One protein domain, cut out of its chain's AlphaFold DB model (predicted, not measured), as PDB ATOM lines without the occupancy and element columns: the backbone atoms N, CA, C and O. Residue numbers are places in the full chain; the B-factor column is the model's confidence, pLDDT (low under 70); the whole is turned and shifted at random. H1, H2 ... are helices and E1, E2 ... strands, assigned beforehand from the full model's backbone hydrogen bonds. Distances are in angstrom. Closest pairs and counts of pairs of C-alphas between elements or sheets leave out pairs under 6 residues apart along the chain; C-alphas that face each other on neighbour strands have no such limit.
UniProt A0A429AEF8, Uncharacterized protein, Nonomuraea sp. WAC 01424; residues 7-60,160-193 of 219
ATOM      1  N   ASP A   7      42.918   6.024   1.405       85.44
ATOM      2  CA  ASP A   7      42.587   4.653   1.797       85.44
ATOM      3  C   ASP A   7      42.592   4.458   3.310       85.44
ATOM      4  O   ASP A   7      41.733   3.746   3.816       85.44
ATOM      5  N   TRP A   8      43.480   5.127   4.052       88.50
ATOM      6  CA  TRP A   8      43.471   5.039   5.515       88.50
ATOM      7  C   TRP A   8      42.186   5.634   6.083       88.50
ATOM      8  O   TRP A   8      41.553   5.027   6.941       88.50
ATOM      9  N   VAL A   9      41.758   6.779   5.546       88.06
ATOM     10  CA  VAL A   9      40.497   7.429   5.932       88.06
ATOM     11  C   VAL A   9      39.295   6.530   5.620       88.06
ATOM     12  O   VAL A   9      38.380   6.436   6.428       88.06
ATOM     13  N   ARG A  10      39.307   5.819   4.482       85.62
ATOM     14  CA  ARG A  10      38.238   4.875   4.102       85.62
ATOM     15  C   ARG A  10      38.225   3.581   4.919       85.62
ATOM     16  O   ARG A  10      37.164   2.984   5.072       85.62
ATOM     17  N   GLN A  11      39.387   3.112   5.367       90.12
ATOM     18  CA  GLN A  11      39.540   1.821   6.049       90.12
ATOM     19  C   GLN A  11      39.306   1.906   7.559       90.12
ATOM     20  O   GLN A  11      38.996   0.895   8.190       90.12
ATOM     21  N   VAL A  12      39.468   3.087   8.152       91.81
ATOM     22  CA  VAL A  12      39.259   3.297   9.584       91.81
ATOM     23  C   VAL A  12      37.775   3.547   9.861       91.81
ATOM     24  O   VAL A  12      37.102   4.301   9.162       91.81
ATOM     25  N   TRP A  13      37.252   2.894  10.899       90.12
ATOM     26  CA  TRP A  13      35.870   3.075  11.338       90.12
ATOM     27  C   TRP A  13      35.582   4.527  11.732       90.12
ATOM     28  O   TRP A  13      36.462   5.255  12.189       90.12
ATOM     29  N   ARG A  14      34.313   4.936  11.623       91.88
ATOM     30  CA  ARG A  14      33.844   6.246  12.105       91.88
ATOM     31  C   ARG A  14      34.178   6.419  13.589       91.88
ATOM     32  O   ARG A  14      33.924   5.512  14.377       91.88
ATOM     33  N   GLY A  15      34.736   7.572  13.956       92.31
ATOM     34  CA  GLY A  15      35.238   7.842  15.309       92.31
ATOM     35  C   GLY A  15      36.574   7.164  15.639       92.31
ATOM     36  O   GLY A  15      37.115   7.392  16.716       92.31
ATOM     37  N   GLY A  16      37.122   6.352  14.732       95.00
ATOM     38  CA  GLY A  16      38.482   5.838  14.834       95.00
ATOM     39  C   GLY A  16      39.519   6.926  14.561       95.00
ATOM     40  O   GLY A  16      39.202   7.996  14.036       95.00
ATOM     41  N   THR A  17      40.773   6.640  14.909       95.94
ATOM     42  CA  THR A  17      41.865   7.614  14.833       95.94
ATOM     43  C   THR A  17      43.013   7.150  13.948       95.94
ATOM     44  O   THR A  17      43.327   5.961  13.900       95.94
ATOM     45  N   ILE A  18      43.698   8.102  13.317       93.81
ATOM     46  CA  ILE A  18      44.973   7.903  12.622       93.81
ATOM     47  C   ILE A  18      46.029   8.734  13.347       93.81
ATOM     48  O   ILE A  18      45.881   9.947  13.470       93.81
ATOM     49  N   THR A  19      47.114   8.091  13.772       94.75
ATOM     50  CA  THR A  19      48.285   8.763  14.345       94.75
ATOM     51  C   THR A  19      49.502   8.416  13.505       94.75
ATOM     52  O   THR A  19      49.813   7.235  13.343       94.75
ATOM     53  N   THR A  20      50.178   9.407  12.925       91.56
ATOM     54  CA  THR A  20      51.285   9.126  12.002       91.56
ATOM     55  C   THR A  20      52.333  10.239  11.954       91.56
ATOM     56  O   THR A  20      51.974  11.418  11.896       91.56
ATOM     57  N   PRO A  21      53.636   9.894  11.950       91.88
ATOM     58  CA  PRO A  21      54.690  10.864  11.702       91.88
ATOM     59  C   PRO A  21      54.649  11.332  10.242       91.88
ATOM     60  O   PRO A  21      54.653  10.542   9.281       91.88
ATOM     61  N   MET A  22      54.645  12.646  10.078       88.38
ATOM     62  CA  MET A  22      54.754  13.332   8.805       88.38
ATOM     63  C   MET A  22      56.173  13.857   8.630       88.38
ATOM     64  O   MET A  22      56.752  14.427   9.547       88.38
ATOM     65  N   LEU A  23      56.735  13.630   7.449       89.88
ATOM     66  CA  LEU A  23      58.081  14.043   7.083       89.88
ATOM     67  C   LEU A  23      58.094  14.297   5.580       89.88
ATOM     68  O   LEU A  23      57.705  13.416   4.805       89.88
ATOM     69  N   GLY A  24      58.499  15.496   5.179       89.88
ATOM     70  CA  GLY A  24      58.728  15.823   3.778       89.88
ATOM     71  C   GLY A  24      60.203  15.899   3.439       89.88
ATOM     72  O   GLY A  24      61.062  15.466   4.196       89.88
ATOM     73  N   TRP A  25      60.482  16.384   2.239       92.38
ATOM     74  CA  TRP A  25      61.800  16.270   1.625       92.38
ATOM     75  C   TRP A  25      62.791  17.351   2.060       92.38
ATOM     76  O   TRP A  25      63.969  17.256   1.730       92.38
ATOM     77  N   MET A  26      62.328  18.340   2.826       93.56
ATOM     78  CA  MET A  26      63.199  19.274   3.534       93.56
ATOM     79  C   MET A  26      63.538  18.799   4.949       93.56
ATOM     80  O   MET A  26      64.161  19.558   5.670       93.56
ATOM     81  N   ASP A  27      63.083  17.610   5.369       91.56
ATOM     82  CA  ASP A  27      63.102  17.114   6.754       91.56
ATOM     83  C   ASP A  27      62.255  17.938   7.742       91.56
ATOM     84  O   ASP A  27      62.496  17.950   8.951       91.56
ATOM     85  N   GLY A  28      61.226  18.632   7.242       91.38
ATOM     86  CA  GLY A  28      60.202  19.244   8.086       91.38
ATOM     87  C   GLY A  28      59.288  18.166   8.666       91.38
ATOM     88  O   GLY A  28      58.507  17.559   7.917       91.38
ATOM     89  N   ALA A  29      59.393  17.929   9.975       91.12
ATOM     90  CA  ALA A  29      58.632  16.911  10.691       91.12
ATOM     91  C   ALA A  29      57.395  17.488  11.395       91.12
ATOM     92  O   ALA A  29      57.356  18.658  11.775       91.12
ATOM     93  N   ALA A  30      56.376  16.647  11.551       90.94
ATOM     94  CA  ALA A  30      55.227  16.890  12.419       90.94
ATOM     95  C   ALA A  30      54.567  15.556  12.786       90.94
ATOM     96  O   ALA A  30      54.645  14.597  12.015       90.94
ATOM     97  N   PHE A  31      53.874  15.476  13.922       93.31
ATOM     98  CA  PHE A  31      53.231  14.235  14.353       93.31
ATOM     99  C   PHE A  31      51.707  14.358  14.337       93.31
ATOM    100  O   PHE A  31      51.110  14.926  15.240       93.31
ATOM    101  N   ALA A  32      51.060  13.878  13.274       92.19
ATOM    102  CA  ALA A  32      49.628  14.086  13.069       92.19
ATOM    103  C   ALA A  32      48.785  13.123  13.911       92.19
ATOM    104  O   ALA A  32      49.052  11.919  13.925       92.19
ATOM    105  N   HIS A  33      47.721  13.645  14.524       94.31
ATOM    106  CA  HIS A  33      46.656  12.870  15.149       94.31
ATOM    107  C   HIS A  33      45.294  13.330  14.624       94.31
ATOM    108  O   HIS A  33      44.922  14.498  14.747       94.31
ATOM    109  N   LEU A  34      44.554  12.403  14.022       94.31
ATOM    110  CA  LEU A  34      43.309  12.650  13.304       94.31
ATOM    111  C   LEU A  34      42.206  11.726  13.797       94.31
ATOM    112  O   LEU A  34      42.461  10.555  14.057       94.31
ATOM    113  N   THR A  35      40.976  12.227  13.825       95.56
ATOM    114  CA  THR A  35      39.755  11.444  14.048       95.56
ATOM    115  C   THR A  35      38.928  11.408  12.768       95.56
ATOM    116  O   THR A  35      38.750  12.437  12.116       95.56
ATOM    117  N   ILE A  36      38.422  10.227  12.402       93.56
ATOM    118  CA  ILE A  36      37.585  10.041  11.212       93.56
ATOM    119  C   ILE A  36      36.148  10.465  11.510       93.56
ATOM    120  O   ILE A  36      35.482   9.900  12.385       93.56
ATOM    121  N   ALA A  37      35.653  11.433  10.744       89.12
ATOM    122  CA  ALA A  37      34.277  11.890  10.799       89.12
ATOM    123  C   ALA A  37      33.330  10.959  10.018       89.12
ATOM    124  O   ALA A  37      33.731  10.129   9.200       89.12
ATOM    125  N   GLY A  38      32.025  11.088  10.275       82.38
ATOM    126  CA  GLY A  38      30.998  10.247   9.646       82.38
ATOM    127  C   GLY A  38      30.808  10.475   8.141       82.38
ATOM    128  O   GLY A  38      30.240   9.611   7.469       82.38
ATOM    129  N   ASP A  39      31.288  11.607   7.629       83.50
ATOM    130  CA  ASP A  39      31.188  12.057   6.236       83.50
ATOM    131  C   ASP A  39      32.410  11.677   5.376       83.50
ATOM    132  O   ASP A  39      32.462  12.012   4.194       83.50
ATOM    133  N   GLY A  40      33.380  10.951   5.946       78.94
ATOM    134  CA  GLY A  40      34.603  10.546   5.251       78.94
ATOM    135  C   GLY A  40      35.710  11.602   5.255       78.94
ATOM    136  O   GLY A  40      36.715  11.413   4.571       78.94
ATOM    137  N   THR A  41      35.554  12.691   6.013       87.00
ATOM    138  CA  THR A  41      36.659  13.595   6.357       87.00
ATOM    139  C   THR A  41      37.420  13.080   7.582       87.00
ATOM    140  O   THR A  41      36.924  12.248   8.346       87.00
ATOM    141  N   ALA A  42      38.645  13.559   7.781       90.25
ATOM    142  CA  ALA A  42      39.377  13.368   9.027       90.25
ATOM    143  C   ALA A  42      39.871  14.717   9.539       90.25
ATOM    144  O   ALA A  42      40.341  15.529   8.748       90.25
ATOM    145  N   SER A  43      39.797  14.972  10.840       91.75
ATOM    146  CA  SER A  43      40.291  16.227  11.414       91.75
ATOM    147  C   SER A  43      40.969  16.022  12.763       91.75
ATOM    148  O   SER A  43      40.750  15.019  13.444       91.75
ATOM    149  N   GLY A  44      41.847  16.949  13.132       92.38
ATOM    150  CA  GLY A  44      42.614  16.874  14.367       92.38
ATOM    151  C   GLY A  44      43.725  17.913  14.431       92.38
ATOM    152  O   GLY A  44      43.533  19.054  14.016       92.38
ATOM    153  N   HIS A  45      44.868  17.532  14.990       91.56
ATOM    154  CA  HIS A  45      45.988  18.432  15.277       91.56
ATOM    155  C   HIS A  45      47.323  17.703  15.126       91.56
ATOM    156  O   HIS A  45      47.373  16.472  15.029       91.56
ATOM    157  N   PHE A  46      48.412  18.466  15.121       91.88
ATOM    158  CA  PHE A  46      49.730  17.897  15.367       91.88
ATOM    159  C   PHE A  46      49.988  17.793  16.871       91.88
ATOM    160  O   PHE A  46      49.613  18.671  17.644       91.88
ATOM    161  N   LEU A  47      50.617  16.707  17.294       93.50
ATOM    162  CA  LEU A  47      51.064  16.497  18.662       93.50
ATOM    163  C   LEU A  47      52.312  17.357  18.944       93.50
ATOM    164  O   LEU A  47      53.007  17.746  18.003       93.50
ATOM    165  N   PRO A  48      52.586  17.700  20.217       91.81
ATOM    166  CA  PRO A  48      53.721  18.550  20.587       91.81
ATOM    167  C   PRO A  48      55.082  17.866  20.400       91.81
ATOM    168  O   PRO A  48      56.103  18.541  20.443       91.81
ATOM    169  N   ASP A  49      55.106  16.546  20.214       88.81
ATOM    170  CA  ASP A  49      56.330  15.787  19.997       88.81
ATOM    171  C   ASP A  49      56.805  15.876  18.538       88.81
ATOM    172  O   ASP A  49      56.083  15.508  17.604       88.81
ATOM    173  N   ASP A  50      58.065  16.267  18.353       79.50
ATOM    174  CA  ASP A  50      58.762  16.155  17.074       79.50
ATOM    175  C   ASP A  50      59.298  14.732  16.894       79.50
ATOM    176  O   ASP A  50      60.345  14.345  17.420       79.50
ATOM    177  N   VAL A  51      58.554  13.928  16.138       83.31
ATOM    178  CA  VAL A  51      58.873  12.517  15.928       83.31
ATOM    179  C   VAL A  51      59.425  12.291  14.523       83.31
ATOM    180  O   VAL A  51      58.701  12.362  13.528       83.31
ATOM    181  N   TYR A  52      60.711  11.946  14.447       82.56
ATOM    182  CA  TYR A  52      61.406  11.634  13.199       82.56
ATOM    183  C   TYR A  52      61.436  10.121  12.970       82.56
ATOM    184  O   TYR A  52      61.919   9.355  13.799       82.56
ATOM    185  N   PHE A  53      60.937   9.688  11.815       83.62
ATOM    186  CA  PHE A  53      61.005   8.301  11.365       83.62
ATOM    187  C   PHE A  53      61.582   8.237   9.959       83.62
ATOM    188  O   PHE A  53      61.446   9.176   9.177       83.62
ATOM    189  N   MET A  54      62.157   7.085   9.614       86.31
ATOM    190  CA  MET A  54      62.574   6.806   8.243       86.31
ATOM    191  C   MET A  54      61.399   7.031   7.276       86.31
ATOM    192  O   MET A  54      60.304   6.506   7.528       86.31
ATOM    193  N   PRO A  55      61.593   7.765   6.161       83.00
ATOM    194  CA  PRO A  55      60.561   7.901   5.145       83.00
ATOM    195  C   PRO A  55      60.080   6.523   4.694       83.00
ATOM    196  O   PRO A  55      60.872   5.655   4.322       83.00
ATOM    197  N   ALA A  56      58.765   6.309   4.703       80.94
ATOM    198  CA  ALA A  56      58.200   5.123   4.076       80.94
ATOM    199  C   ALA A  56      58.602   5.108   2.594       80.94
ATOM    200  O   ALA A  56      58.565   6.153   1.948       80.94
ATOM    201  N   ARG A  57      58.959   3.935   2.054       84.06
ATOM    202  CA  ARG A  57      59.513   3.797   0.691       84.06
ATOM    203  C   ARG A  57      58.746   4.577  -0.397       84.06
ATOM    204  O   ARG A  57      59.413   5.264  -1.159       84.06
ATOM    205  N   PRO A  58      57.394   4.573  -0.448       82.06
ATOM    206  CA  PRO A  58      56.646   5.345  -1.452       82.06
ATOM    207  C   PRO A  58      56.772   6.873  -1.322       82.06
ATOM    208  O   PRO A  58      56.390   7.602  -2.227       82.06
ATOM    209  N   HIS A  59      57.265   7.366  -0.186       80.75
ATOM    210  CA  HIS A  59      57.415   8.789   0.122       80.75
ATOM    211  C   HIS A  59      58.878   9.241   0.174       80.75
ATOM    212  O   HIS A  59      59.131  10.420   0.438       80.75
ATOM    213  N   ALA A  60      59.830   8.332  -0.065       84.75
ATOM    214  CA  ALA A  60      61.233   8.685  -0.199       84.75
ATOM    215  C   ALA A  60      61.413   9.660  -1.369       84.75
ATOM    216  O   ALA A  60      60.724   9.575  -2.387       84.75
ATOM    217  N   PRO A 160      54.731  29.871  15.852       90.75
ATOM    218  CA  PRO A 160      54.054  28.832  16.616       90.75
ATOM    219  C   PRO A 160      54.559  27.440  16.226       90.75
ATOM    220  O   PRO A 160      54.910  27.183  15.070       90.75
ATOM    221  N   HIS A 161      54.544  26.530  17.197       91.38
ATOM    222  CA  HIS A 161      54.837  25.124  16.943       91.38
ATOM    223  C   HIS A 161      53.743  24.497  16.060       91.38
ATOM    224  O   HIS A 161      52.586  24.927  16.067       91.38
ATOM    225  N   GLN A 162      54.078  23.429  15.336       89.44
ATOM    226  CA  GLN A 162      53.168  22.699  14.451       89.44
ATOM    227  C   GLN A 162      51.889  22.281  15.193       89.44
ATOM    228  O   GLN A 162      50.796  22.351  14.636       89.44
ATOM    229  N   SER A 163      51.994  21.927  16.478       91.25
ATOM    230  CA  SER A 163      50.857  21.533  17.322       91.25
ATOM    231  C   SER A 163      49.801  22.615  17.553       91.25
ATOM    232  O   SER A 163      48.716  22.323  18.051       91.25
ATOM    233  N   GLU A 164      50.094  23.870  17.216       89.69
ATOM    234  CA  GLU A 164      49.123  24.964  17.285       89.69
ATOM    235  C   GLU A 164      48.222  25.058  16.046       89.69
ATOM    236  O   GLU A 164      47.264  25.840  16.033       89.69
ATOM    237  N   TYR A 165      48.505  24.248  15.022       85.25
ATOM    238  CA  TYR A 165      47.705  24.140  13.813       85.25
ATOM    239  C   TYR A 165      46.758  22.938  13.885       85.25
ATOM    240  O   TYR A 165      47.151  21.808  14.187       85.25
ATOM    241  N   GLY A 166      45.491  23.185  13.555       86.12
ATOM    242  CA  GLY A 166      44.527  22.143  13.235       86.12
ATOM    243  C   GLY A 166      44.785  21.583  11.840       86.12
ATOM    244  O   GLY A 166      45.229  22.305  10.951       86.12
ATOM    245  N   LEU A 167      44.486  20.302  11.660       86.44
ATOM    246  CA  LEU A 167      44.652  19.556  10.423       86.44
ATOM    247  C   LEU A 167      43.299  18.991   9.999       86.44
ATOM    248  O   LEU A 167      42.671  18.277  10.777       86.44
ATOM    249  N   THR A 168      42.891  19.243   8.758       86.69
ATOM    250  CA  THR A 168      41.719  18.596   8.153       86.69
ATOM    251  C   THR A 168      42.120  17.927   6.852       86.69
ATOM    252  O   THR A 168      42.754  18.565   6.019       86.69
ATOM    253  N   VAL A 169      41.720  16.666   6.694       84.50
ATOM    254  CA  VAL A 169      41.855  15.830   5.505       84.50
ATOM    255  C   VAL A 169      40.487  15.652   4.863       84.50
ATOM    256  O   VAL A 169      39.592  15.054   5.466       84.50
ATOM    257  N   THR A 170      40.317  16.144   3.639       79.44
ATOM    258  CA  THR A 170      39.078  15.950   2.874       79.44
ATOM    259  C   THR A 170      39.251  14.905   1.769       79.44
ATOM    260  O   THR A 170      40.325  14.808   1.163       79.44
ATOM    261  N   PRO A 171      38.207  14.108   1.482       66.75
ATOM    262  CA  PRO A 171      38.190  13.221   0.333       66.75
ATOM    263  C   PRO A 171      37.866  14.044  -0.919       66.75
ATOM    264  O   PRO A 171      36.729  14.456  -1.118       66.75
ATOM    265  N   GLU A 172      38.843  14.277  -1.787       59.31
ATOM    266  CA  GLU A 172      38.571  14.780  -3.135       59.31
ATOM    267  C   GLU A 172      39.182  13.852  -4.187       59.31
ATOM    268  O   GLU A 172      40.127  13.106  -3.915       59.31
ATOM    269  N   GLY A 173      38.582  13.853  -5.381       47.75
ATOM    270  CA  GLY A 173      38.704  12.814  -6.416       47.75
ATOM    271  C   GLY A 173      40.100  12.546  -6.992       47.75
ATOM    272  O   GLY A 173      40.227  11.690  -7.861       47.75
ATOM    273  N   SER A 174      41.138  13.227  -6.509       48.81
ATOM    274  CA  SER A 174      42.533  13.110  -6.952       48.81
ATOM    275  C   SER A 174      43.306  11.958  -6.296       48.81
ATOM    276  O   SER A 174      44.493  11.807  -6.560       48.81
ATOM    277  N   GLY A 175      42.697  11.185  -5.387       45.84
ATOM    278  CA  GLY A 175      43.389  10.080  -4.705       45.84
ATOM    279  C   GLY A 175      44.393  10.512  -3.624       45.84
ATOM    280  O   GLY A 175      45.033   9.658  -3.010       45.84
ATOM    281  N   HIS A 176      44.459  11.807  -3.302       52.66
ATOM    282  CA  HIS A 176      45.252  12.365  -2.205       52.66
ATOM    283  C   HIS A 176      44.364  13.230  -1.303       52.66
ATOM    284  O   HIS A 176      43.537  13.992  -1.796       52.66
ATOM    285  N   GLY A 177      44.503  13.083   0.017       50.22
ATOM    286  CA  GLY A 177      43.759  13.886   0.981       50.22
ATOM    287  C   GLY A 177      44.350  15.290   1.081       50.22
ATOM    288  O   GLY A 177      45.562  15.437   1.247       50.22
ATOM    289  N   TRP A 178      43.508  16.313   0.978       51.81
ATOM    290  CA  TRP A 178      43.934  17.706   1.120       51.81
ATOM    291  C   TRP A 178      44.145  18.055   2.577       51.81
ATOM    292  O   TRP A 178      43.261  17.791   3.375       51.81
ATOM    293  N   VAL A 179      45.271  18.677   2.908       58.91
ATOM    294  CA  VAL A 179      45.620  19.059   4.280       58.91
ATOM    295  C   VAL A 179      45.418  20.557   4.457       58.91
ATOM    296  O   VAL A 179      46.288  21.333   4.075       58.91
ATOM    297  N   THR A 180      44.302  20.975   5.051       61.75
ATOM    298  CA  THR A 180      44.128  22.377   5.466       61.75
ATOM    299  C   THR A 180      44.721  22.572   6.854       61.75
ATOM    300  O   THR A 180      44.387  21.815   7.767       61.75
ATOM    301  N   LEU A 181      45.570  23.594   7.002       68.19
ATOM    302  CA  LEU A 181      46.191  23.973   8.267       68.19
ATOM    303  C   LEU A 181      45.664  25.319   8.746       68.19
ATOM    304  O   LEU A 181      45.880  26.340   8.095       68.19
ATOM    305  N   ALA A 182      44.986  25.313   9.892       66.69
ATOM    306  CA  ALA A 182      44.443  26.516  10.513       66.69
ATOM    307  C   ALA A 182      45.001  26.663  11.930       66.69
ATOM    308  O   ALA A 182      44.771  25.814  12.790       66.69
ATOM    309  N   GLY A 183      45.758  27.731  12.163       62.72
ATOM    310  CA  GLY A 183      46.288  28.076  13.476       62.72
ATOM    311  C   GLY A 183      45.204  28.649  14.386       62.72
ATOM    312  O   GLY A 183      44.239  29.261  13.920       62.72
ATOM    313  N   ARG A 184      45.397  28.520  15.702       57.16
ATOM    314  CA  ARG A 184      44.487  29.066  16.729       57.16
ATOM    315  C   ARG A 184      44.237  30.578  16.626       57.16
ATOM    316  O   ARG A 184      43.187  31.042  17.053       57.16
ATOM    317  N   ALA A 185      45.161  31.333  16.028       55.03
ATOM    318  CA  ALA A 185      45.043  32.776  15.792       55.03
ATOM    319  C   ALA A 185      44.504  33.145  14.390       55.03
ATOM    320  O   ALA A 185      44.653  34.282  13.948       55.03
ATOM    321  N   GLY A 186      43.915  32.195  13.651       57.31
ATOM    322  CA  GLY A 186      43.420  32.427  12.286       57.31
ATOM    323  C   GLY A 186      44.514  32.440  11.210       57.31
ATOM    324  O   GLY A 186      44.239  32.735  10.049       57.31
ATOM    325  N   THR A 187      45.755  32.101  11.569       60.19
ATOM    326  CA  THR A 187      46.861  31.940  10.620       60.19
ATOM    327  C   THR A 187      46.648  30.680   9.782       60.19
ATOM    328  O   THR A 187      46.739  29.572  10.306       60.19
ATOM    329  N   CYS A 188      46.409  30.825   8.477       68.44
ATOM    330  CA  CYS A 188      46.416  29.694   7.546       68.44
ATOM    331  C   CYS A 188      47.815  29.565   6.917       68.44
ATOM    332  O   CYS A 188      48.258  30.474   6.213       68.44
ATOM    333  N   LEU A 189      48.507  28.446   7.157       71.00
ATOM    334  CA  LEU A 189      49.682  28.076   6.361       71.00
ATOM    335  C   LEU A 189      49.222  27.475   5.023       71.00
ATOM    336  O   LEU A 189      48.110  26.938   4.950       71.00
ATOM    337  N   PRO A 190      50.036  27.558   3.954       65.31
ATOM    338  CA  PRO A 190      49.706  26.891   2.703       65.31
ATOM    339  C   PRO A 190      49.443  25.396   2.935       65.31
ATOM    340  O   PRO A 190      50.154  24.722   3.675       65.31
ATOM    341  N   SER A 191      48.380  24.887   2.317       60.91
ATOM    342  CA  SER A 191      48.007  23.474   2.341       60.91
ATOM    343  C   SER A 191      48.775  22.698   1.279       60.91
ATOM    344  O   SER A 191      48.918  23.180   0.149       60.91
ATOM    345  N   GLN A 192      49.188  21.464   1.578       55.97
ATOM    346  CA  GLN A 192      49.778  20.612   0.546       55.97
ATOM    347  C   GLN A 192      48.744  20.310  -0.543       55.97
ATOM    348  O   GLN A 192      47.700  19.708  -0.297       55.97
ATOM    349  N   THR A 193      49.071  20.753  -1.753       46.62
ATOM    350  CA  THR A 193      48.340  20.497  -2.991       46.62
ATOM    351  C   THR A 193      49.214  19.569  -3.818       46.62
ATOM    352  O   THR A 193      50.297  19.981  -4.225       46.62
TER     353      THR A 193
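AT A GLANCE: This is residues 7 to 60 and 160 to 193 of the 219 residues of an uncharacterized protein of Nonomuraea sp. WAC 01424 (UniProt A0A429AEF8). Picture one antiparallel sheet of five strands, E1 to E5, strongly twisted and rolled partway round like an open trough, with the short helix H1 over one face near the end of E2 and the start of E3. A long unnamed stretch, residues 48 to 60, runs from the end of E3 past the ends of E2 and E1. The printed part has 88 residues, with one named helix and five named strands in the order H1 E1 E2 E3 E4 E5, and the sheet keeps the order E1 - E2 - E3 - E4 - E5. The class is mostly strand, though under half of the residues are in named elements. The whole is compact, with a radius of gyration of the C-alphas of 12.9 A, and spans 35 by 30 by 23 A.

HOW THE PARTS SIT: Begin with E2, residues 29 to 36, an inner strand. Beside it find the edge strand E1, residues 17 to 23, antiparallel at 159 degrees, with N 18 and O 34 within hydrogen-bond range at 2.8 A. E3, residues 42 to 47, is the other neighbour of E2, with N 35 and O 43 at 2.8 A; E1, E2 and E3 form a meander, each strand the antiparallel neighbour of the one before. Next comes E4, residues 165 to 170, antiparallel to E3 at 151 degrees, with N 169 and O 42 at 2.7 A. The other edge strand is E5, residues 178 to 183, a hairpin with E4, with N 166 and O 182 at 2.8 A. E1 and E5 are apart. From edge to edge the strands' lines turn by 88 degrees, and the way across the sheet turns by 82 degrees. H1, residues 7 to 11, is on the sheet at a height of 9.1 A, only just over E3, on which 3 of its 5 C-alphas fall; the closest C-alphas of H1 and E2 are those of Val 9 and Ile 36, 6.6 A apart. In H1 every O i to N i+4 pair is within hydrogen-bond range.

IN THESE COORDINATES: Find C-alpha 29 at (58.632, 16.911, 10.691); from there E2, the longest strand, runs 22.1 A to C-alpha 36. E1 measures 19.1 A, E3 15.5 A, E4 16.2 A and E5 16.3 A. H1 begins at C-alpha 7 at (42.587, 4.653, 1.797), and E5 ends at C-alpha 183 at (46.288, 28.076, 13.476). Just beyond, residues 188 to 189 pair antiparallel with residues 181 to 182 of E5.

THE WHOLE: The C-alphas of Arg 57 and Ala 185 are the two farthest apart, at 35.7 A. Residues 61 to 159 are not printed, and C-alphas 60 and 160 are 27.2 A apart across this cut. Of the links that are printed whole, no link is long. In this model pLDDT is under 70 at residues 171 to 188 and 190 to 193.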